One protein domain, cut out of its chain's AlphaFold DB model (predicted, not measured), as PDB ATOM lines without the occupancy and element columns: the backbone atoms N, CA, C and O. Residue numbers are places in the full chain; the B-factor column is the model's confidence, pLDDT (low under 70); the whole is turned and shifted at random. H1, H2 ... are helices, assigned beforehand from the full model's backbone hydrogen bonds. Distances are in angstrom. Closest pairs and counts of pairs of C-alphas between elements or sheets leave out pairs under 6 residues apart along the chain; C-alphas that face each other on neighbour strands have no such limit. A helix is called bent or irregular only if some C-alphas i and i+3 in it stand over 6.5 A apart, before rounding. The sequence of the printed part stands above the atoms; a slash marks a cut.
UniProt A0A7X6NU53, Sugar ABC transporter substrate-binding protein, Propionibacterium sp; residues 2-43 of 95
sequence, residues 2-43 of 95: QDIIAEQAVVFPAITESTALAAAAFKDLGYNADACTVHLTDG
ATOM      1  N   GLN A   2     -72.105-140.137  12.812       87.62
ATOM      2  CA  GLN A   2     -71.820-140.211  11.372       87.62
ATOM      3  C   GLN A   2     -70.694-141.197  11.024       87.62
ATOM      4  O   GLN A   2     -70.812-141.868  10.010       87.62
ATOM      5  N   ASP A   3     -69.699-141.385  11.896       91.69
ATOM      6  CA  ASP A   3     -68.631-142.381  11.683       91.69
ATOM      7  C   ASP A   3     -69.165-143.819  11.624       91.69
ATOM      8  O   ASP A   3     -68.795-144.575  10.737       91.69
ATOM      9  N   ILE A   4     -70.129-144.170  12.486       91.75
ATOM     10  CA  ILE A   4     -70.778-145.495  12.468       91.75
ATOM     11  C   ILE A   4     -71.457-145.742  11.114       91.75
ATOM     12  O   ILE A   4     -71.428-146.850  10.597       91.75
ATOM     13  N   ILE A   5     -72.075-144.709  10.533       91.12
ATOM     14  CA  ILE A   5     -72.705-144.791   9.209       91.12
ATOM     15  C   ILE A   5     -71.647-144.834   8.097       91.12
ATOM     16  O   ILE A   5     -71.833-145.551   7.116       91.12
ATOM     17  N   ALA A   6     -70.540-144.104   8.261       91.75
ATOM     18  CA  ALA A   6     -69.415-144.100   7.331       91.75
ATOM     19  C   ALA A   6     -68.815-145.503   7.168       91.75
ATOM     20  O   ALA A   6     -68.598-145.952   6.046       91.75
ATOM     21  N   GLU A   7     -68.632-146.220   8.278       91.94
ATOM     22  CA  GLU A   7     -68.114-147.593   8.303       91.94
ATOM     23  C   GLU A   7     -69.009-148.595   7.557       91.94
ATOM     24  O   GLU A   7     -68.517-149.607   7.068       91.94
ATOM     25  N   GLN A   8     -70.313-148.322   7.430       93.25
ATOM     26  CA  GLN A   8     -71.226-149.185   6.670       93.25
ATOM     27  C   GLN A   8     -71.098-149.005   5.152       93.25
ATOM     28  O   GLN A   8     -71.684-149.791   4.413       93.25
ATOM     29  N   ALA A   9     -70.386-147.970   4.682       89.94
ATOM     30  CA  ALA A   9     -70.212-147.666   3.261       89.94
ATOM     31  C   ALA A   9     -71.544-147.640   2.478       89.94
ATOM     32  O   ALA A   9     -71.682-148.240   1.415       89.94
ATOM     33  N   VAL A  10     -72.556-146.957   3.027       89.75
ATOM     34  CA  VAL A  10     -73.882-146.808   2.388       89.75
ATOM     35  C   VAL A  10     -74.157-145.392   1.895       89.75
ATOM     36  O   VAL A  10     -74.885-145.210   0.924       89.75
ATOM     37  N   VAL A  11     -73.581-144.383   2.550       91.62
ATOM     38  CA  VAL A  11     -73.717-142.960   2.206       91.62
ATOM     39  C   VAL A  11     -72.444-142.209   2.589       91.62
ATOM     40  O   VAL A  11     -71.686-142.665   3.443       91.62
ATOM     41  N   PHE A  12     -72.243-141.026   2.007       91.19
ATOM     42  CA  PHE A  12     -71.216-140.077   2.435       91.19
ATOM     43  C   PHE A  12     -71.798-139.122   3.484       91.19
ATOM     44  O   PHE A  12     -72.724-138.371   3.166       91.19
ATOM     45  N   PRO A  13     -71.308-139.136   4.734       92.19
ATOM     46  CA  PRO A  13     -71.811-138.229   5.757       92.19
ATOM     47  C   PRO A  13     -71.380-136.778   5.509       92.19
ATOM     48  O   PRO A  13     -70.446-136.520   4.754       92.19
ATOM     49  N   ALA A  14     -72.057-135.835   6.166       88.94
ATOM     50  CA  ALA A  14     -71.834-134.400   5.982       88.94
ATOM     51  C   ALA A  14     -70.592-133.861   6.718       88.94
ATOM     52  O   ALA A  14     -70.065-132.820   6.335       88.94
ATOM     53  N   ILE A  15     -70.139-134.524   7.789       90.50
ATOM     54  CA  ILE A  15     -68.895-134.162   8.480       90.50
ATOM     55  C   ILE A  15     -67.718-134.632   7.627       90.50
ATOM     56  O   ILE A  15     -67.603-135.824   7.353       90.50
ATOM     57  N   THR A  16     -66.821-133.710   7.273       86.69
ATOM     58  CA  THR A  16     -65.684-133.963   6.375       86.69
ATOM     59  C   THR A  16     -64.836-135.165   6.793       86.69
ATOM     60  O   THR A  16     -64.478-135.992   5.956       86.69
ATOM     61  N   GLU A  17     -64.536-135.295   8.089       89.19
ATOM     62  CA  GLU A  17     -63.767-136.430   8.619       89.19
ATOM     63  C   GLU A  17     -64.515-137.758   8.418       89.19
ATOM     64  O   GLU A  17     -63.934-138.737   7.951       89.19
ATOM     65  N   SER A  18     -65.828-137.776   8.655       92.00
ATOM     66  CA  SER A  18     -66.677-138.945   8.413       92.00
ATOM     67  C   SER A  18     -66.835-139.260   6.916       92.00
ATOM     68  O   SER A  18     -66.959-140.427   6.548       92.00
ATOM     69  N   THR A  19     -66.800-138.262   6.023       90.12
ATOM     70  CA  THR A  19     -66.757-138.476   4.563       90.12
ATOM     71  C   THR A  19     -65.482-139.212   4.147       90.12
ATOM     72  O   THR A  19     -65.545-140.131   3.330       90.12
ATOM     73  N   ALA A  20     -64.333-138.847   4.729       89.31
ATOM     74  CA  ALA A  20     -63.062-139.520   4.466       89.31
ATOM     75  C   ALA A  20     -63.075-140.978   4.960       89.31
ATOM     76  O   ALA A  20     -62.599-141.867   4.252       89.31
ATOM     77  N   LEU A  21     -63.686-141.238   6.124       93.06
ATOM     78  CA  LEU A  21     -63.913-142.601   6.621       93.06
ATOM     79  C   LEU A  21     -64.797-143.416   5.666       93.06
ATOM     80  O   LEU A  21     -64.463-144.553   5.344       93.06
ATOM     81  N   ALA A  22     -65.880-142.824   5.153       92.56
ATOM     82  CA  ALA A  22     -66.767-143.497   4.205       92.56
ATOM     83  C   ALA A  22     -66.042-143.825   2.891       92.56
ATOM     84  O   ALA A  22     -66.180-144.928   2.371       92.56
ATOM     85  N   ALA A  23     -65.224-142.902   2.374       90.50
ATOM     86  CA  ALA A  23     -64.434-143.129   1.164       90.50
ATOM     87  C   ALA A  23     -63.447-144.299   1.320       90.50
ATOM     88  O   ALA A  23     -63.309-145.112   0.404       90.50
ATOM     89  N   ALA A  24     -62.806-144.423   2.489       91.94
ATOM     90  CA  ALA A  24     -61.957-145.568   2.808       91.94
ATOM     91  C   ALA A  24     -62.764-146.878   2.867       91.94
ATOM     92  O   ALA A  24     -62.384-147.852   2.220       91.94
ATOM     93  N   ALA A  25     -63.919-146.882   3.541       94.25
ATOM     94  CA  ALA A  25     -64.778-148.063   3.646       94.25
ATOM     95  C   ALA A  25     -65.306-148.540   2.274       94.25
ATOM     96  O   ALA A  25     -65.286-149.735   1.978       94.25
ATOM     97  N   PHE A  26     -65.708-147.621   1.388       94.44
ATOM     98  CA  PHE A  26     -66.075-147.955   0.004       94.44
ATOM     99  C   PHE A  26     -64.905-148.573  -0.776       94.44
ATOM    100  O   PHE A  26     -65.104-149.536  -1.521       94.44
ATOM    101  N   LYS A  27     -63.688-148.048  -0.588       91.62
ATOM    102  CA  LYS A  27     -62.477-148.561  -1.239       91.62
ATOM    103  C   LYS A  27     -62.130-149.977  -0.786       91.62
ATOM    104  O   LYS A  27     -61.772-150.801  -1.626       91.62
ATOM    105  N   ASP A  28     -62.295-150.278   0.498       94.00
ATOM    106  CA  ASP A  28     -62.064-151.618   1.052       94.00
ATOM    107  C   ASP A  28     -63.063-152.655   0.510       94.00
ATOM    108  O   ASP A  28     -62.714-153.821   0.324       94.00
ATOM    109  N   LEU A  29     -64.281-152.224   0.162       93.62
ATOM    110  CA  LEU A  29     -65.276-153.043  -0.546       93.62
ATOM    111  C   LEU A  29     -64.998-153.190  -2.055       93.62
ATOM    112  O   LEU A  29     -65.736-153.885  -2.754       93.62
ATOM    113  N   GLY A  30     -63.942-152.555  -2.573       93.50
ATOM    114  CA  GLY A  30     -63.562-152.593  -3.986       93.50
ATOM    115  C   GLY A  30     -64.258-151.551  -4.866       93.50
ATOM    116  O   GLY A  30     -64.130-151.614  -6.089       93.50
ATOM    117  N   TYR A  31     -64.975-150.585  -4.282       92.31
ATOM    118  CA  TYR A  31     -65.577-149.478  -5.025       92.31
ATOM    119  C   TYR A  31     -64.608-148.305  -5.166       92.31
ATOM    120  O   TYR A  31     -63.873-147.952  -4.244       92.31
ATOM    121  N   ASN A  32     -64.643-147.642  -6.321       90.06
ATOM    122  CA  ASN A  32     -63.902-146.403  -6.512       90.06
ATOM    123  C   ASN A  32     -64.682-145.213  -5.926       90.06
ATOM    124  O   ASN A  32     -65.508-144.614  -6.615       90.06
ATOM    125  N   ALA A  33     -64.405-144.868  -4.667       88.75
ATOM    126  CA  ALA A  33     -65.029-143.729  -3.991       88.75
ATOM    127  C   ALA A  33     -64.677-142.369  -4.626       88.75
ATOM    128  O   ALA A  33     -65.465-141.426  -4.507       88.75
ATOM    129  N   ASP A  34     -63.552-142.275  -5.347       87.81
ATOM    130  CA  ASP A  34     -63.095-141.028  -5.977       87.81
ATOM    131  C   ASP A  34     -64.098-140.514  -7.019       87.81
ATOM    132  O   ASP A  34     -64.219-139.308  -7.217       87.81
ATOM    133  N   ALA A  35     -64.896-141.410  -7.615       84.75
ATOM    134  CA  ALA A  35     -65.970-141.048  -8.540       84.75
ATOM    135  C   ALA A  35     -67.011-140.091  -7.925       84.75
ATOM    136  O   ALA A  35     -67.666-139.355  -8.658       84.75
ATOM    137  N   CYS A  36     -67.166-140.086  -6.597       85.94
ATOM    138  CA  CYS A  36     -68.092-139.202  -5.889       85.94
ATOM    139  C   CYS A  36     -67.384-138.073  -5.123       85.94
ATOM    140  O   CYS A  36     -67.999-137.039  -4.874       85.94
ATOM    141  N   THR A  37     -66.115-138.247  -4.739       86.62
ATOM    142  CA  THR A  37     -65.397-137.297  -3.868       86.62
ATOM    143  C   THR A  37     -64.471-136.340  -4.615       86.62
ATOM    144  O   THR A  37     -64.156-135.285  -4.065       86.62
ATOM    145  N   VAL A  38     -64.094-136.626  -5.869       90.12
ATOM    146  CA  VAL A  38     -63.225-135.746  -6.680       90.12
ATOM    147  C   VAL A  38     -63.786-134.327  -6.814       90.12
ATOM    148  O   VAL A  38     -63.056-133.342  -6.797       90.12
ATOM    149  N   HIS A  39     -65.110-134.182  -6.843       89.56
ATOM    150  CA  HIS A  39     -65.751-132.873  -6.938       89.56
ATOM    151  C   HIS A  39     -65.569-132.003  -5.686       89.56
ATOM    152  O   HIS A  39     -65.686-130.779  -5.774       89.56
ATOM    153  N   LEU A  40     -65.257-132.619  -4.539       85.69
ATOM    154  CA  LEU A  40     -64.920-131.914  -3.303       85.69
ATOM    155  C   LEU A  40     -63.484-131.384  -3.347       85.69
ATOM    156  O   LEU A  40     -63.251-130.245  -2.952       85.69
ATOM    157  N   THR A  41     -62.533-132.183  -3.842       85.75
ATOM    158  CA  THR A  41     -61.125-131.769  -3.967       85.75
ATOM    159  C   THR A  41     -60.940-130.729  -5.060       85.75
ATOM    160  O   THR A  41     -60.210-129.759  -4.870       85.75
ATOM    161  N   ASP A  42     -61.647-130.900  -6.175       91.94
ATOM    162  CA  ASP A  42     -61.530-130.035  -7.346       91.94
ATOM    163  C   ASP A  42     -62.400-128.774  -7.225       91.94
ATOM    164  O   ASP A  42     -62.346-127.896  -8.084       91.94
ATOM    165  N   GLY A  43     -63.230-128.678  -6.177       90.19
ATOM    166  CA  GLY A  43     -64.138-127.549  -5.965       90.19
ATOM    167  C   GLY A  43     -65.193-127.403  -7.067       90.19
ATOM    168  O   GLY A  43     -65.661-126.299  -7.330       90.19
TER     169      GLY A  43
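This is residues 2 to 43 of the 95 residues of the protein "Sugar ABC transporter substrate-binding protein" of Propionibacterium sp (UniProt A0A7X6NU53). The longest helix, H2, stands between two shorter ones in a flat arrangement: H1 packs side by side with H2 and runs the same way, while H3 lies beyond the other side of H2, runs back the opposite way and is only loosely joined to the rest. The link of residues 8 to 15 leads from the end of H1 back to the beginning of H2, and that of residues 29 to 33 crosses from H2 to H3. The printed part has 42 residues with three named helices, in the order H1, H2, H3, and no named strand; its class is all helix. The whole is compact, with a radius of gyration of the C-alphas of 9.4 A, and spans 27 by 23 by 12 A.

H1, residues 2 to 7, and H2, residues 16 to 28, touch, with 14 pairs of C-alphas within 8 A. Their closest C-alphas are those of Ala 6 and Ala 22, 4.1 A apart. They run the same way at a shallow tilt of 13 degrees, and their centres are 8.5 A apart. H3, residues 34 to 41, is close to H2 but not clearly touching it, with 2 pairs of C-alphas within 8 A. The closest C-alphas of H2 and H3 are those of Ala 23 and Asp 34, 7.6 A apart. These two helices run opposite ways at a shallow tilt of 25 degrees, with centres 11.6 A apart. H1 and H3 are apart. In H1 and H2 every O i to N i+4 pair is within hydrogen-bond range; in H3 1 of 4 such pairs is, beside 3 of 5 O i to N i+3 pairs.

H1 begins at Gln 2, whose C-alpha is at (-71.820, -140.211, 11.372), and ends at Glu 7, 8.8 A away from C-alpha to C-alpha. H2 runs from Thr 16, with its C-alpha at (-65.684, -133.963, 6.375), to Asp 28, a length of 18.8 A. H3 runs from Asp 34 to Thr 41, 9.7 A between their C-alphas, and ends with C-alpha 41 at (-61.125, -131.769, -3.967). H3 is irregular, but only just: C-alphas 36 and 39 are 6.8 A apart, and its line is a rough one.

The two C-alphas farthest apart are those of Ile 4 and Asp 42, at 26.8 A. The first and last printed C-alphas, of Gln 2 and Gly 43, are 22.8 A apart. The printed part has no cut. The link from H1 to H2, of 8 residues, is short, and that from H2 to H3, of 5 residues, is tight. The mean pLDDT of the printed part is 90.5, and no printed residue is under 70.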